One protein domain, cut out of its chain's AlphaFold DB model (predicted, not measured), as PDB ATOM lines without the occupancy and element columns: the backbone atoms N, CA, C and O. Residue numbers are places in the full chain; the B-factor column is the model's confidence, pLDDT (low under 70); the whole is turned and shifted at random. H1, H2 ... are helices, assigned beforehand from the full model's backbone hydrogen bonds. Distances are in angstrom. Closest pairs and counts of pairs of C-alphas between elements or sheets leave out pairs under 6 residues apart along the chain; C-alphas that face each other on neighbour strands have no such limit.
ATOM      1  N   TYR A 434      -3.071  34.206  11.498       88.19
ATOM      2  CA  TYR A 434      -2.281  35.342  11.031       88.19
ATOM      3  C   TYR A 434      -3.149  36.583  10.774       88.19
ATOM      4  O   TYR A 434      -2.860  37.642  11.329       88.19
ATOM      5  N   GLU A 435      -4.238  36.455  10.006       86.38
ATOM      6  CA  GLU A 435      -5.144  37.577   9.707       86.38
ATOM      7  C   GLU A 435      -5.758  38.172  10.981       86.38
ATOM      8  O   GLU A 435      -5.850  39.395  11.125       86.38
ATOM      9  N   LEU A 436      -6.143  37.313  11.931       87.31
ATOM     10  CA  LEU A 436      -6.697  37.735  13.215       87.31
ATOM     11  C   LEU A 436      -5.677  38.532  14.042       87.31
ATOM     12  O   LEU A 436      -6.000  39.609  14.550       87.31
ATOM     13  N   LEU A 437      -4.457  38.004  14.178       89.81
ATOM     14  CA  LEU A 437      -3.377  38.627  14.944       89.81
ATOM     15  C   LEU A 437      -2.907  39.931  14.298       89.81
ATOM     16  O   LEU A 437      -2.765  40.942  14.986       89.81
ATOM     17  N   GLU A 438      -2.709  39.937  12.978       89.62
ATOM     18  CA  GLU A 438      -2.301  41.131  12.239       89.62
ATOM     19  C   GLU A 438      -3.375  42.225  12.321       89.62
ATOM     20  O   GLU A 438      -3.054  43.385  12.598       89.62
ATOM     21  N   GLY A 439      -4.650  41.868  12.132       88.50
ATOM     22  CA  GLY A 439      -5.768  42.806  12.229       88.50
ATOM     23  C   GLY A 439      -5.851  43.472  13.604       88.50
ATOM     24  O   GLY A 439      -5.925  44.702  13.693       88.50
ATOM     25  N   ARG A 440      -5.759  42.678  14.679       91.12
ATOM     26  CA  ARG A 440      -5.767  43.172  16.067       91.12
ATOM     27  C   ARG A 440      -4.552  44.041  16.373       91.12
ATOM     28  O   ARG A 440      -4.703  45.163  16.848       91.12
ATOM     29  N   LEU A 441      -3.355  43.585  16.009       91.19
ATOM     30  CA  LEU A 441      -2.120  44.326  16.252       91.19
ATOM     31  C   LEU A 441      -2.096  45.683  15.516       91.19
ATOM     32  O   LEU A 441      -1.590  46.676  16.052       91.19
ATOM     33  N   ARG A 442      -2.669  45.760  14.306       89.56
ATOM     34  CA  ARG A 442      -2.844  47.022  13.562       89.56
ATOM     35  C   ARG A 442      -3.872  47.943  14.217       89.56
ATOM     36  O   ARG A 442      -3.612  49.144  14.312       89.56
ATOM     37  N   ALA A 443      -5.000  47.404  14.682       89.88
ATOM     38  CA  ALA A 443      -6.016  48.175  15.398       89.88
ATOM     39  C   ALA A 443      -5.440  48.800  16.679       89.88
ATOM     40  O   ALA A 443      -5.572  50.006  16.886       89.88
ATOM     41  N   THR A 444      -4.697  48.016  17.462       89.56
ATOM     42  CA  THR A 444      -4.044  48.467  18.701       89.56
ATOM     43  C   THR A 444      -2.958  49.512  18.441       89.56
ATOM     44  O   THR A 444      -2.800  50.466  19.203       89.56
ATOM     45  N   TYR A 445      -2.236  49.416  17.319       87.06
ATOM     46  CA  TYR A 445      -1.325  50.487  16.909       87.06
ATOM     47  C   TYR A 445      -2.068  51.779  16.571       87.06
ATOM     48  O   TYR A 445      -1.597  52.864  16.912       87.06
ATOM     49  N   ALA A 446      -3.209  51.691  15.884       86.25
ATOM     50  CA  ALA A 446      -3.989  52.858  15.485       86.25
ATOM     51  C   ALA A 446      -4.602  53.592  16.690       86.25
ATOM     52  O   ALA A 446      -4.598  54.826  16.694       86.25
ATOM     53  N   SER A 447      -5.053  52.850  17.707       85.00
ATOM     54  CA  SER A 447      -5.676  53.371  18.934       85.00
ATOM     55  C   SER A 447      -4.690  53.751  20.048       85.00
ATOM     56  O   SER A 447      -5.118  54.207  21.106       85.00
ATOM     57  N   ARG A 448      -3.378  53.586  19.835       87.75
ATOM     58  CA  ARG A 448      -2.351  53.866  20.852       87.75
ATOM     59  C   ARG A 448      -2.376  55.318  21.346       87.75
ATOM     60  O   ARG A 448      -2.586  56.248  20.560       87.75
ATOM     61  N   ASN A 449      -2.029  55.513  22.617       84.44
ATOM     62  CA  ASN A 449      -1.829  56.844  23.184       84.44
ATOM     63  C   ASN A 449      -0.628  57.541  22.512       84.44
ATOM     64  O   ASN A 449       0.471  56.986  22.440       84.44
ATOM     65  N   ARG A 450      -0.848  58.751  21.988       81.75
ATOM     66  CA  ARG A 450       0.184  59.569  21.329       81.75
ATOM     67  C   ARG A 450       0.787  60.622  22.262       81.75
ATOM     68  O   ARG A 450       1.902  61.070  21.998       81.75
ATOM     69  N   ASP A 451       0.108  60.932  23.363       89.00
ATOM     70  CA  ASP A 451       0.465  61.973  24.331       89.00
ATOM     71  C   ASP A 451       1.334  61.396  25.460       89.00
ATOM     72  O   ASP A 451       1.027  61.494  26.646       89.00
ATOM     73  N   VAL A 452       2.429  60.739  25.073       88.69
ATOM     74  CA  VAL A 452       3.392  60.092  25.980       88.69
ATOM     75  C   VAL A 452       4.826  60.492  25.630       88.69
ATOM     76  O   VAL A 452       5.112  61.008  24.538       88.69
ATOM     77  N   SER A 453       5.750  60.277  26.572       91.69
ATOM     78  CA  SER A 453       7.158  60.639  26.397       91.69
ATOM     79  C   SER A 453       7.753  59.999  25.133       91.69
ATOM     80  O   SER A 453       7.276  58.971  24.645       91.69
ATOM     81  N   HIS A 454       8.799  60.603  24.558       83.81
ATOM     82  CA  HIS A 454       9.486  60.009  23.400       83.81
ATOM     83  C   HIS A 454      10.004  58.597  23.707       83.81
ATOM     84  O   HIS A 454       9.885  57.709  22.867       83.81
ATOM     85  N   GLN A 455      10.498  58.380  24.928       87.31
ATOM     86  CA  GLN A 455      10.987  57.082  25.378       87.31
ATOM     87  C   GLN A 455       9.864  56.038  25.422       87.31
ATOM     88  O   GLN A 455      10.025  54.952  24.871       87.31
ATOM     89  N   ASP A 456       8.700  56.374  25.980       88.12
ATOM     90  CA  ASP A 456       7.556  55.451  26.032       88.12
ATOM     91  C   ASP A 456       6.983  55.170  24.637       88.12
ATOM     92  O   ASP A 456       6.603  54.037  24.330       88.12
ATOM     93  N   ARG A 457       7.004  56.166  23.739       88.25
ATOM     94  CA  ARG A 457       6.640  55.976  22.324       88.25
ATOM     95  C   ARG A 457       7.575  55.002  21.617       88.25
ATOM     96  O   ARG A 457       7.097  54.144  20.873       88.25
ATOM     97  N   TRP A 458       8.885  55.120  21.827       91.19
ATOM     98  CA  TRP A 458       9.859  54.194  21.248       91.19
ATOM     99  C   TRP A 458       9.729  52.801  21.852       91.19
ATOM    100  O   TRP A 458       9.688  51.837  21.098       91.19
ATOM    101  N   ARG A 459       9.534  52.678  23.170       91.56
ATOM    102  CA  ARG A 459       9.263  51.384  23.819       91.56
ATOM    103  C   ARG A 459       8.045  50.685  23.228       91.56
ATOM    104  O   ARG A 459       8.129  49.509  22.869       91.56
ATOM    105  N   PHE A 460       6.934  51.406  23.068       92.25
ATOM    106  CA  PHE A 460       5.732  50.859  22.440       92.25
ATOM    107  C   PHE A 460       5.995  50.453  20.984       92.25
ATOM    108  O   PHE A 460       5.652  49.345  20.577       92.25
ATOM    109  N   ARG A 461       6.652  51.318  20.198       91.12
ATOM    110  CA  ARG A 461       6.986  51.042  18.791       91.12
ATOM    111  C   ARG A 461       7.903  49.828  18.643       91.12
ATOM    112  O   ARG A 461       7.643  48.996  17.782       91.12
ATOM    113  N   GLY A 462       8.936  49.712  19.472       92.62
ATOM    114  CA  GLY A 462       9.854  48.577  19.474       92.62
ATOM    115  C   GLY A 462       9.147  47.275  19.832       92.62
ATOM    116  O   GLY A 462       9.284  46.286  19.121       92.62
ATOM    117  N   SER A 463       8.299  47.309  20.864       94.12
ATOM    118  CA  SER A 463       7.486  46.159  21.284       94.12
ATOM    119  C   SER A 463       6.515  45.718  20.186       94.12
ATOM    120  O   SER A 463       6.388  44.529  19.894       94.12
ATOM    121  N   TRP A 464       5.880  46.682  19.515       93.38
ATOM    122  CA  TRP A 464       4.996  46.433  18.381       93.38
ATOM    123  C   TRP A 464       5.732  45.804  17.193       93.38
ATOM    124  O   TRP A 464       5.254  44.822  16.632       93.38
ATOM    125  N   LEU A 465       6.907  46.333  16.825       91.38
ATOM    126  CA  LEU A 465       7.730  45.795  15.733       91.38
ATOM    127  C   LEU A 465       8.186  44.361  16.024       91.38
ATOM    128  O   LEU A 465       8.246  43.532  15.116       91.38
ATOM    129  N   LEU A 466       8.471  44.067  17.290       92.38
ATOM    130  CA  LEU A 466       8.901  42.753  17.743       92.38
ATOM    131  C   LEU A 466       7.770  41.722  17.668       92.38
ATOM    132  O   LEU A 466       7.962  40.656  17.087       92.38
ATOM    133  N   LEU A 467       6.571  42.073  18.149       91.94
ATOM    134  CA  LEU A 467       5.372  41.241  17.984       91.94
ATOM    135  C   LEU A 467       4.989  41.075  16.514       91.94
ATOM    136  O   LEU A 467       4.648  39.972  16.093       91.94
ATOM    137  N   TYR A 468       5.093  42.140  15.716       91.06
ATOM    138  CA  TYR A 468       4.843  42.069  14.281       91.06
ATOM    139  C   TYR A 468       5.780  41.052  13.623       91.06
ATOM    140  O   TYR A 468       5.316  40.177  12.896       91.06
ATOM    141  N   LYS A 469       7.083  41.102  13.942       89.81
ATOM    142  CA  LYS A 469       8.094  40.153  13.453       89.81
ATOM    143  C   LYS A 469       7.849  38.720  13.954       89.81
ATOM    144  O   LYS A 469       8.075  37.785  13.192       89.81
ATOM    145  N   ALA A 470       7.356  38.538  15.179       89.38
ATOM    146  CA  ALA A 470       6.962  37.232  15.709       89.38
ATOM    147  C   ALA A 470       5.755  36.639  14.953       89.38
ATOM    148  O   ALA A 470       5.811  35.488  14.528       89.38
ATOM    149  N   ILE A 471       4.706  37.430  14.694       89.81
ATOM    150  CA  ILE A 471       3.502  36.994  13.953       89.81
ATOM    151  C   ILE A 471       3.830  36.627  12.501       89.81
ATOM    152  O   ILE A 471       3.184  35.756  11.924       89.81
ATOM    153  N   GLN A 472       4.891  37.204  11.923       85.94
ATOM    154  CA  GLN A 472       5.368  36.767  10.610       85.94
ATOM    155  C   GLN A 472       5.788  35.292  10.577       85.94
ATOM    156  O   GLN A 472       5.904  34.778   9.477       85.94
ATOM    157  N   THR A 473       5.990  34.622  11.723       82.62
ATOM    158  CA  THR A 473       6.301  33.180  11.819       82.62
ATOM    159  C   THR A 473       5.066  32.261  11.851       82.62
ATOM    160  O   THR A 473       5.217  31.041  11.935       82.62
ATOM    161  N   CYS A 474       3.846  32.809  11.768       80.38
ATOM    162  CA  CYS A 474       2.606  32.028  11.714       80.38
ATOM    163  C   CYS A 474       2.595  31.045  10.537       80.38
ATOM    164  O   CYS A 474       2.880  31.430   9.408       80.38
ATOM    165  N   ALA A 475       2.157  29.806  10.770       73.12
ATOM    166  CA  ALA A 475       2.014  28.811   9.705       73.12
ATOM    167  C   ALA A 475       0.979  29.210   8.627       73.12
ATOM    168  O   ALA A 475       1.129  28.797   7.487       73.12
ATOM    169  N   SER A 476      -0.024  30.032   8.971       71.50
ATOM    170  CA  SER A 476      -1.005  30.614   8.034       71.50
ATOM    171  C   SER A 476      -0.503  31.820   7.242       71.50
ATOM    172  O   SER A 476      -1.243  32.359   6.422       71.50
ATOM    173  N   ASN A 477       0.706  32.308   7.514       73.81
ATOM    174  CA  ASN A 477       1.281  33.386   6.727       73.81
ATOM    175  C   ASN A 477       1.918  32.786   5.470       73.81
ATOM    176  O   ASN A 477       2.948  32.131   5.579       73.81
ATOM    177  N   ASP A 478       1.384  33.073   4.283       58.78
ATOM    178  CA  ASP A 478       1.957  32.609   3.005       58.78
ATOM    179  C   ASP A 478       3.445  33.009   2.838       58.78
ATOM    180  O   ASP A 478       4.210  32.361   2.121       58.78
ATOM    181  N   SER A 479       3.897  34.059   3.543       56.38
ATOM    182  CA  SER A 479       5.304  34.493   3.561       56.38
ATOM    183  C   SER A 479       6.228  33.593   4.401       56.38
ATOM    184  O   SER A 479       7.449  33.672   4.247       56.38
ATOM    185  N   PRO A 546       7.503  27.603  27.798       78.31
ATOM    186  CA  PRO A 546       6.094  27.410  27.480       78.31
ATOM    187  C   PRO A 546       5.937  26.750  26.109       78.31
ATOM    188  O   PRO A 546       6.767  26.930  25.214       78.31
ATOM    189  N   SER A 547       4.876  25.962  25.939       83.38
ATOM    190  CA  SER A 547       4.597  25.349  24.642       83.38
ATOM    191  C   SER A 547       4.263  26.431  23.603       83.38
ATOM    192  O   SER A 547       3.701  27.469  23.966       83.38
ATOM    193  N   PRO A 548       4.524  26.208  22.302       85.50
ATOM    194  CA  PRO A 548       4.181  27.183  21.265       85.50
ATOM    195  C   PRO A 548       2.712  27.630  21.314       85.50
ATOM    196  O   PRO A 548       2.423  28.808  21.130       85.50
ATOM    197  N   ALA A 549       1.783  26.723  21.640       83.88
ATOM    198  CA  ALA A 549       0.363  27.040  21.806       83.88
ATOM    199  C   ALA A 549       0.095  28.029  22.957       83.88
ATOM    200  O   ALA A 549      -0.748  28.912  22.814       83.88
ATOM    201  N   GLN A 550       0.823  27.918  24.074       84.81
ATOM    202  CA  GLN A 550       0.730  28.872  25.185       84.81
ATOM    203  C   GLN A 550       1.249  30.250  24.767       84.81
ATOM    204  O   GLN A 550       0.591  31.251  25.029       84.81
ATOM    205  N   ILE A 551       2.377  30.299  24.054       88.56
ATOM    206  CA  ILE A 551       2.967  31.563  23.596       88.56
ATOM    207  C   ILE A 551       2.052  32.255  22.576       88.56
ATOM    208  O   ILE A 551       1.807  33.455  22.683       88.56
ATOM    209  N   TRP A 552       1.485  31.512  21.618       88.88
ATOM    210  CA  TRP A 552       0.528  32.066  20.654       88.88
ATOM    211  C   TRP A 552      -0.753  32.580  21.316       88.88
ATOM    212  O   TRP A 552      -1.300  33.591  20.870       88.88
ATOM    213  N   LEU A 553      -1.215  31.933  22.389       86.12
ATOM    214  CA  LEU A 553      -2.353  32.412  23.172       86.12
ATOM    215  C   LEU A 553      -2.021  33.730  23.890       86.12
ATOM    216  O   LEU A 553      -2.793  34.681  23.778       86.12
ATOM    217  N   SER A 554      -0.849  33.832  24.524       88.31
ATOM    218  CA  SER A 554      -0.389  35.078  25.157       88.31
ATOM    219  C   SER A 554      -0.213  36.216  24.144       88.31
ATOM    220  O   SER A 554      -0.631  37.347  24.398       88.31
ATOM    221  N   ILE A 555       0.322  35.925  22.949       90.94
ATOM    222  CA  ILE A 555       0.406  36.902  21.851       90.94
ATOM    223  C   ILE A 555      -1.000  37.352  21.437       90.94
ATOM    224  O   ILE A 555      -1.243  38.551  21.300       90.94
ATOM    225  N   LEU A 556      -1.949  36.424  21.274       88.69
ATOM    226  CA  LEU A 556      -3.330  36.750  20.912       88.69
ATOM    227  C   LEU A 556      -3.995  37.671  21.944       88.69
ATOM    228  O   LEU A 556      -4.677  38.621  21.555       88.69
ATOM    229  N   GLU A 557      -3.772  37.434  23.235       86.75
ATOM    230  CA  GLU A 557      -4.249  38.309  24.310       86.75
ATOM    231  C   GLU A 557      -3.579  39.686  24.276       86.75
ATOM    232  O   GLU A 557      -4.265  40.703  24.395       86.75
ATOM    233  N   ALA A 558      -2.264  39.734  24.055       88.25
ATOM    234  CA  ALA A 558      -1.517  40.983  23.976       88.25
ATOM    235  C   ALA A 558      -1.926  41.839  22.767       88.25
ATOM    236  O   ALA A 558      -1.967  43.062  22.863       88.25
ATOM    237  N   THR A 559      -2.290  41.229  21.632       88.06
ATOM    238  CA  THR A 559      -2.747  41.996  20.457       88.06
ATOM    239  C   THR A 559      -4.065  42.745  20.682       88.06
ATOM    240  O   THR A 559      -4.329  43.696  19.947       88.06
ATOM    241  N   ASN A 560      -4.861  42.370  21.691       85.25
ATOM    242  CA  ASN A 560      -6.112  43.052  22.050       85.25
ATOM    243  C   ASN A 560      -5.925  44.242  23.000       85.25
ATOM    244  O   ASN A 560      -6.871  45.003  23.194       85.25
ATOM    245  N   ASP A 561      -4.754  44.388  23.620       85.00
ATOM    246  CA  ASP A 561      -4.544  45.331  24.715       85.00
ATOM    247  C   ASP A 561      -3.177  46.013  24.590       85.00
ATOM    248  O   ASP A 561      -2.121  45.388  24.716       85.00
ATOM    249  N   ALA A 562      -3.197  47.327  24.352       84.56
ATOM    250  CA  ALA A 562      -1.991  48.129  24.178       84.56
ATOM    251  C   ALA A 562      -1.058  48.074  25.398       84.56
ATOM    252  O   ALA A 562       0.161  48.155  25.223       84.56
ATOM    253  N   GLU A 563      -1.600  47.905  26.609       86.75
ATOM    254  CA  GLU A 563      -0.809  47.829  27.844       86.75
ATOM    255  C   GLU A 563      -0.059  46.496  27.961       86.75
ATOM    256  O   GLU A 563       1.002  46.430  28.584       86.75
ATOM    257  N   LYS A 564      -0.550  45.444  27.294       88.19
ATOM    258  CA  LYS A 564       0.056  44.104  27.293       88.19
ATOM    259  C   LYS A 564       1.103  43.898  26.198       88.19
ATOM    260  O   LYS A 564       1.908  42.975  26.303       88.19
ATOM    261  N   ILE A 565       1.158  44.770  25.186       89.62
ATOM    262  CA  ILE A 565       2.131  44.675  24.082       89.62
ATOM    263  C   ILE A 565       3.581  44.719  24.585       89.62
ATOM    264  O   ILE A 565       4.400  43.896  24.175       89.62
ATOM    265  N   ALA A 566       3.914  45.673  25.459       89.31
ATOM    266  CA  ALA A 566       5.282  45.834  25.948       89.31
ATOM    267  C   ALA A 566       5.730  44.694  26.887       89.31
ATOM    268  O   ALA A 566       6.804  44.140  26.643       89.31
ATOM    269  N   PRO A 567       4.928  44.272  27.887       90.56
ATOM    270  CA  PRO A 567       5.224  43.079  28.683       90.56
ATOM    271  C   PRO A 567       5.414  41.818  27.831       90.56
ATOM    272  O   PRO A 567       6.387  41.094  28.027       90.56
ATOM    273  N   MET A 568       4.555  41.594  26.830       92.31
ATOM    274  CA  MET A 568       4.656  40.418  25.959       92.31
ATOM    275  C   MET A 568       5.936  40.432  25.113       92.31
ATOM    276  O   MET A 568       6.617  39.417  24.976       92.31
ATOM    277  N   ALA A 569       6.308  41.589  24.557       91.00
ATOM    278  CA  ALA A 569       7.558  41.720  23.812       91.00
ATOM    279  C   ALA A 569       8.791  41.458  24.695       91.00
ATOM    280  O   ALA A 569       9.762  40.855  24.235       91.00
ATOM    281  N   GLN A 570       8.747  41.883  25.964       90.75
ATOM    282  CA  GLN A 570       9.807  41.607  26.934       90.75
ATOM    283  C   GLN A 570       9.907  40.116  27.258       90.75
ATOM    284  O   GLN A 570      11.008  39.574  27.238       90.75
ATOM    285  N   GLU A 571       8.783  39.450  27.515       89.62
ATOM    286  CA  GLU A 571       8.737  38.010  27.792       89.62
ATOM    287  C   GLU A 571       9.261  37.189  26.601       89.62
ATOM    288  O   GLU A 571      10.131  36.332  26.771       89.62
ATOM    289  N   LEU A 572       8.840  37.519  25.374       89.38
ATOM    290  CA  LEU A 572       9.361  36.881  24.160       89.38
ATOM    291  C   LEU A 572      10.878  37.032  24.026       89.38
ATOM    292  O   LEU A 572      11.567  36.074  23.681       89.38
ATOM    293  N   LEU A 573      11.409  38.223  24.305       88.31
ATOM    294  CA  LEU A 573      12.850  38.448  24.272       88.31
ATOM    295  C   LEU A 573      13.587  37.729  25.399       88.31
ATOM    296  O   LEU A 573      14.691  37.257  25.157       88.31
ATOM    297  N   GLN A 574      13.001  37.591  26.589       88.31
ATOM    298  CA  GLN A 574      13.611  36.842  27.695       88.31
ATOM    299  C   GLN A 574      13.779  35.353  27.370       88.31
ATOM    300  O   GLN A 574      14.749  34.738  27.814       88.31
ATOM    301  N   HIS A 575      12.886  34.781  26.555       83.69
ATOM    302  CA  HIS A 575      13.043  33.420  26.036       83.69
ATOM    303  C   HIS A 575      14.175  33.284  25.002       83.69
ATOM    304  O   HIS A 575      14.653  32.175  24.767       83.69
ATOM    305  N   ILE A 576      14.610  34.389  24.386       83.75
ATOM    306  CA  ILE A 576      15.620  34.406  23.317       83.75
ATOM    307  C   ILE A 576      16.998  34.811  23.850       83.75
ATOM    308  O   ILE A 576      17.984  34.114  23.603       83.75
ATOM    309  N   TRP A 577      17.063  35.911  24.600       82.88
ATOM    310  CA  TRP A 577      18.269  36.469  25.201       82.88
ATOM    311  C   TRP A 577      18.048  36.706  26.701       82.88
ATOM    312  O   TRP A 577      17.235  37.532  27.115       82.88
ATOM    313  N   LEU A 578      18.810  35.991  27.533       72.06
ATOM    314  CA  LEU A 578      18.754  36.105  28.991       72.06
ATOM    315  C   LEU A 578      19.510  37.357  29.469       72.06
ATOM    316  O   LEU A 578      20.711  37.491  29.228       72.06
ATOM    317  N   GLY A 579      18.835  38.246  30.203       66.31
ATOM    318  CA  GLY A 579      19.480  39.318  30.968       66.31
ATOM    319  C   GLY A 579      18.748  40.662  30.969       66.31
ATOM    320  O   GLY A 579      17.798  40.891  30.228       66.31
ATOM    321  N   ASN A 580      19.241  41.596  31.785       56.47
ATOM    322  CA  ASN A 580      18.608  42.901  32.040       56.47
ATOM    323  C   ASN A 580      18.636  43.888  30.848       56.47
ATOM    324  O   ASN A 580      18.185  45.018  30.995       56.47
ATOM    325  N   LYS A 581      19.140  43.483  29.673       75.38
ATOM    326  CA  LYS A 581      19.266  44.332  28.470       75.38
ATOM    327  C   LYS A 581      18.045  44.290  27.541       75.38
ATOM    328  O   LYS A 581      18.041  44.956  26.511       75.38
ATOM    329  N   VAL A 582      17.007  43.520  27.875       84.31
ATOM    330  CA  VAL A 582      15.807  43.356  27.030       84.31
ATOM    331  C   VAL A 582      15.097  44.690  26.768       84.31
ATOM    332  O   VAL A 582      14.675  44.955  25.645       84.31
ATOM    333  N   VAL A 583      15.007  45.559  27.778       84.88
ATOM    334  CA  VAL A 583      14.381  46.884  27.637       84.88
ATOM    335  C   VAL A 583      15.189  47.775  26.692       84.88
ATOM    336  O   VAL A 583      14.605  48.425  25.828       84.88
ATOM    337  N   ASP A 584      16.519  47.742  26.794       86.38
ATOM    338  CA  ASP A 584      17.415  48.516  25.929       86.38
ATOM    339  C   ASP A 584      17.309  48.069  24.465       86.38
ATOM    340  O   ASP A 584      17.310  48.903  23.560       86.38
ATOM    341  N   ILE A 585      17.158  46.760  24.227       87.19
ATOM    342  CA  ILE A 585      16.944  46.190  22.888       87.19
ATOM    343  C   ILE A 585      15.607  46.664  22.307       87.19
ATOM    344  O   ILE A 585      15.554  47.100  21.158       87.19
ATOM    345  N   ILE A 586      14.529  46.632  23.097       89.69
ATOM    346  CA  ILE A 586      13.211  47.123  22.663       89.69
ATOM    347  C   ILE A 586      13.278  48.613  22.318       89.69
ATOM    348  O   ILE A 586      12.760  49.028  21.280       89.69
ATOM    349  N   GLU A 587      13.937  49.421  23.150       88.94
ATOM    350  CA  GLU A 587      14.150  50.839  22.861       88.94
ATOM    351  C   GLU A 587      14.987  51.046  21.594       88.94
ATOM    352  O   GLU A 587      14.634  51.885  20.769       88.94
ATOM    353  N   GLN A 588      16.053  50.263  21.401       89.50
ATOM    354  CA  GLN A 588      16.906  50.335  20.214       89.50
ATOM    355  C   GLN A 588      16.151  49.981  18.927       89.50
ATOM    356  O   GLN A 588      16.371  50.628  17.909       89.50
ATOM    357  N   ILE A 589      15.252  48.991  18.965       89.62
ATOM    358  CA  ILE A 589      14.385  48.628  17.830       89.62
ATOM    359  C   ILE A 589      13.341  49.727  17.566       89.62
ATOM    360  O   ILE A 589      12.960  49.984  16.422       89.62
ATOM    361  N   GLY A 590      12.841  50.362  18.625       88.94
ATOM    362  CA  GLY A 590      11.783  51.363  18.552       88.94
ATOM    363  C   GLY A 590      12.236  52.768  18.158       88.94
ATOM    364  O   GLY A 590      11.438  53.516  17.583       88.94
ATOM    365  N   ASP A 591      13.483  53.128  18.449       89.44
ATOM    366  CA  ASP A 591      14.075  54.436  18.165       89.44
ATOM    367  C   ASP A 591      14.437  54.560  16.668       89.44
ATOM    368  O   ASP A 591      15.318  53.848  16.187       89.44
ATOM    369  N   PRO A 592      13.795  55.465  15.897       81.94
ATOM    370  CA  PRO A 592      14.107  55.676  14.480       81.94
ATOM    371  C   PRO A 592      15.564  56.075  14.196       81.94
ATOM    372  O   PRO A 592      15.999  55.967  13.051       81.94
ATOM    373  N   HIS A 593      16.295  56.570  15.196       82.88
ATOM    374  CA  HIS A 593      17.664  57.064  15.043       82.88
ATOM    375  C   HIS A 593      18.732  56.023  15.390       82.88
ATOM    376  O   HIS A 593      19.918  56.268  15.159       82.88
ATOM    377  N   LYS A 594      18.342  54.864  15.929       84.88
ATOM    378  CA  LYS A 594      19.265  53.773  16.251       84.88
ATOM    379  C   LYS A 594      19.124  52.653  15.230       84.88
ATOM    380  O   LYS A 594      18.026  52.291  14.819       84.88
ATOM    381  N   LYS A 595      20.257  52.075  14.827       78.06
ATOM    382  CA  LYS A 595      20.271  50.864  14.005       78.06
ATOM    383  C   LYS A 595      20.325  49.644  14.923       78.06
ATOM    384  O   LYS A 595      21.185  49.573  15.804       78.06
ATOM    385  N   PHE A 596      19.427  48.691  14.707       85.88
ATOM    386  CA  PHE A 596      19.543  47.357  15.284       85.88
ATOM    387  C   PHE A 596      20.483  46.515  14.397       85.88
ATOM    388  O   PHE A 596      20.300  46.538  13.176       85.88
ATOM    389  N   PRO A 597      21.527  45.857  14.939       86.00
ATOM    390  CA  PRO A 597      22.517  45.153  14.123       86.00
ATOM    391  C   PRO A 597      21.903  44.045  13.260       86.00
ATOM    392  O   PRO A 597      21.071  43.270  13.721       86.00
ATOM    393  N   ASP A 598      22.356  43.931  12.008       74.31
ATOM    394  CA  ASP A 598      21.769  42.995  11.034       74.31
ATOM    395  C   ASP A 598      21.984  41.516  11.439       74.31
ATOM    396  O   ASP A 598      21.151  40.658  11.138       74.31
ATOM    397  N   ALA A 599      23.079  41.225  12.153       75.00
ATOM    398  CA  ALA A 599      23.374  39.904  12.711       75.00
ATOM    399  C   ALA A 599      22.390  39.526  13.831       75.00
ATOM    400  O   ALA A 599      21.776  38.460  13.770       75.00
ATOM    401  N   ASP A 600      22.171  40.437  14.782       83.38
ATOM    402  CA  ASP A 600      21.233  40.255  15.895       83.38
ATOM    403  C   ASP A 600      19.791  40.134  15.371       83.38
ATOM    404  O   ASP A 600      19.006  39.317  15.850       83.38
ATOM    405  N   ASP A 601      19.441  40.883  14.320       79.50
ATOM    406  CA  ASP A 601      18.137  40.805  13.653       79.50
ATOM    407  C   ASP A 601      17.904  39.468  12.923       79.50
ATOM    408  O   ASP A 601      16.774  38.962  12.862       79.50
ATOM    409  N   ALA A 602      18.963  38.876  12.359       76.31
ATOM    410  CA  ALA A 602      18.919  37.542  11.766       76.31
ATOM    411  C   ALA A 602      18.802  36.447  12.831       76.31
ATOM    412  O   ALA A 602      17.972  35.545  12.673       76.31
ATOM    413  N   GLU A 603      19.562  36.557  13.921       84.50
ATOM    414  CA  GLU A 603      19.466  35.658  15.073       84.50
ATOM    415  C   GLU A 603      18.057  35.692  15.680       84.50
ATOM    416  O   GLU A 603      17.435  34.641  15.851       84.50
ATOM    417  N   LEU A 604      17.499  36.889  15.883       85.38
ATOM    418  CA  LEU A 604      16.152  37.095  16.417       85.38
ATOM    419  C   LEU A 604      15.084  36.356  15.594       85.38
ATOM    420  O   LEU A 604      14.219  35.681  16.152       85.38
ATOM    421  N   ARG A 605      15.161  36.414  14.256       82.19
ATOM    422  CA  ARG A 605      14.239  35.678  13.367       82.19
ATOM    423  C   ARG A 605      14.373  34.162  13.501       82.19
ATOM    424  O   ARG A 605      13.364  33.459  13.495       82.19
ATOM    425  N   VAL A 606      15.601  33.647  13.584       81.88
ATOM    426  CA  VAL A 606      15.848  32.205  13.757       81.88
ATOM    427  C   VAL A 606      15.270  31.732  15.089       81.88
ATOM    428  O   VAL A 606      14.580  30.714  15.129       81.88
ATOM    429  N   LYS A 607      15.495  32.502  16.153       84.31
ATOM    430  CA  LYS A 607      15.037  32.191  17.508       84.31
ATOM    431  C   LYS A 607      13.516  32.266  17.647       84.31
ATOM    432  O   LYS A 607      12.942  31.364  18.250       84.31
ATOM    433  N   PHE A 608      12.844  33.234  17.014       87.38
ATOM    434  CA  PHE A 608      11.374  33.242  16.967       87.38
ATOM    435  C   PHE A 608      10.802  32.003  16.292       87.38
ATOM    436  O   PHE A 608       9.856  31.426  16.814       87.38
ATOM    437  N   ARG A 609      11.399  31.539  15.188       81.56
ATOM    438  CA  ARG A 609      10.951  30.291  14.549       81.56
ATOM    439  C   ARG A 609      11.129  29.082  15.464       81.56
ATOM    440  O   ARG A 609      10.224  28.266  15.559       81.56
ATOM    441  N   GLN A 610      12.260  28.979  16.161       82.88
ATOM    442  CA  GLN A 610      12.496  27.889  17.119       82.88
ATOM    443  C   GLN A 610      11.490  27.904  18.278       82.88
ATOM    444  O   GLN A 610      11.076  26.845  18.736       82.88
ATOM    445  N   LEU A 611      11.099  29.094  18.735       84.44
ATOM    446  CA  LEU A 611      10.189  29.275  19.865       84.44
ATOM    447  C   LEU A 611       8.709  29.081  19.484       84.44
ATOM    448  O   LEU A 611       7.941  28.526  20.265       84.44
ATOM    449  N   LEU A 612       8.302  29.548  18.300       84.25
ATOM    450  CA  LEU A 612       6.893  29.668  17.901       84.25
ATOM    451  C   LEU A 612       6.423  28.577  16.929       84.25
ATOM    452  O   LEU A 612       5.214  28.380  16.780       84.25
ATOM    453  N   CYS A 613       7.340  27.855  16.278       77.69
ATOM    454  CA  CYS A 613       7.003  26.767  15.360       77.69
ATOM    455  C   CYS A 613       7.186  25.404  16.044       77.69
ATOM    456  O   CYS A 613       8.290  25.019  16.427       77.69
ATOM    457  N   SER A 614       6.108  24.624  16.131       62.06
ATOM    458  CA  SER A 614       6.088  23.303  16.777       62.06
ATOM    459  C   SER A 614       6.925  22.228  16.063       62.06
ATOM    460  O   SER A 614       7.310  21.242  16.686       62.06
ATOM    461  N   GLU A 615       7.253  22.412  14.781       58.62
ATOM    462  CA  GLU A 615       8.043  21.463  13.977       58.62
ATOM    463  C   GLU A 615       9.528  21.401  14.364       58.62
ATOM    464  O   GLU A 615      10.155  20.353  14.229       58.62
ATOM    465  N   PHE A 616      10.091  22.488  14.900       51.12
ATOM    466  CA  PHE A 616      11.512  22.554  15.268       51.12
ATOM    467  C   PHE A 616      11.825  21.954  16.645       51.12
ATOM    468  O   PHE A 616      12.991  21.760  16.978       51.12
ATOM    469  N   ILE A 617      10.802  21.613  17.434       46.81
ATOM    470  CA  ILE A 617      10.975  20.996  18.758       46.81
ATOM    471  C   ILE A 617      11.277  19.486  18.635       46.81
ATOM    472  O   ILE A 617      11.783  18.877  19.575       46.81
ATOM    473  N   LEU A 618      11.042  18.871  17.465       36.41
ATOM    474  CA  LEU A 618      11.217  17.426  17.245       36.41
ATOM    475  C   LEU A 618      12.536  17.012  16.571       36.41
ATOM    476  O   LEU A 618      12.823  15.818  16.507       36.41
ATOM    477  N   SER A 619      13.382  17.943  16.124       32.56
ATOM    478  CA  SER A 619      14.720  17.601  15.627       32.56
ATOM    479  C   SER A 619      15.741  17.644  16.765       32.56
ATOM    480  O   SER A 619      16.429  18.645  16.971       32.56
ATOM    481  N   THR A 620      15.850  16.549  17.516       28.00
ATOM    482  CA  THR A 620      17.076  16.278  18.281       28.00
ATOM    483  C   THR A 620      18.227  16.026  17.295       28.00
ATOM    484  O   THR A 620      18.003  15.410  16.249       28.00
ATOM    485  N   PRO A 621      19.454  16.504  17.567       28.50
ATOM    486  CA  PRO A 621      20.584  16.243  16.689       28.50
ATOM    487  C   PRO A 621      20.933  14.753  16.779       28.50
ATOM    488  O   PRO A 621      21.336  14.269  17.835       28.50
ATOM    489  N   CYS A 622      20.755  14.013  15.683       26.62
ATOM    490  CA  CYS A 622      21.387  12.704  15.550       26.62
ATOM    491  C   CYS A 622      22.900  12.922  15.437       26.62
ATOM    492  O   CYS A 622      23.349  13.687  14.580       26.62
ATOM    493  N   HIS A 623      23.635  12.293  16.354       30.66
ATOM    494  CA  HIS A 623      25.092  12.192  16.357       30.66
ATOM    495  C   HIS A 623      25.631  11.428  15.148       30.66
ATOM    496  O   HIS A 623      24.942  10.483  14.699       30.66
TER     497      HIS A 623
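AT A GLANCE: This is residues 434 to 479 and 546 to 623 of the 623 residues of an uncharacterized protein of Alternaria tenuissima (UniProt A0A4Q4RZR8). H2, the longest helix, lies in the core of a helical body: H1 runs back beside it, the hairpin of H3 and H4 covers one side, H4 and H5 cross it, and H6 packs on residues 469 to 470 of H2. Past little H7, the tail, residues 618 to 623, sticks out. The 124 printed residues have seven named helices, H1 to H7 in order, and no named strand: all helix. The whole is compact, with a radius of gyration of the C-alphas of 14.7 A, and spans 55 by 30 by 25 A.

HOW THE PARTS SIT: H1, residues 434 to 446, and H2, residues 454 to 471, form a helical hairpin at 10 degrees; their closest C-alphas, Tyr 434 and Ile 471, are 6.7 A apart. With H3, residues 548 to 559, they make an up-and-down bundle, each helix running against the one before. H3 forms a hairpin with H4, residues 562 to 574, at 32 degrees, closest at C-alphas 558 and 564, 4.8 A. Residues 459 to 467 of H2 touch residues 565 to 570 of H4 at a steep tilt of 66 degrees, closest at C-alphas 463 and 569, 5.1 A. H5, residues 582 to 590, touches H2, about perpendicular at 88 degrees, with C-alphas 462 and 590 closest, 3.5 A. H6, residues 598 to 612, touches residues 469 to 470 of H2, closest at C-alphas 470 and 608, 6.1 A. H5 and H6 are apart. Every O i to N i+4 pair is within hydrogen-bond range in H1, H2, H3, H5 and H6, and 7 of 9 in H4.

IN THESE COORDINATES: H1 begins at C-alpha 434 (-2.281, 35.342, 11.031). H2 is 25.6 A long, H6 21.1 A and H4 19.6 A. H7, residues 614 to 617, ends at C-alpha 617 (10.975, 20.996, 18.758).

THE WHOLE: Residues 480 to 545 are not printed, a gap of 25.0 A between C-alphas 479 and 546. Confidence is under 70 at residues 478 to 479, 579 to 580 and 614 to 623.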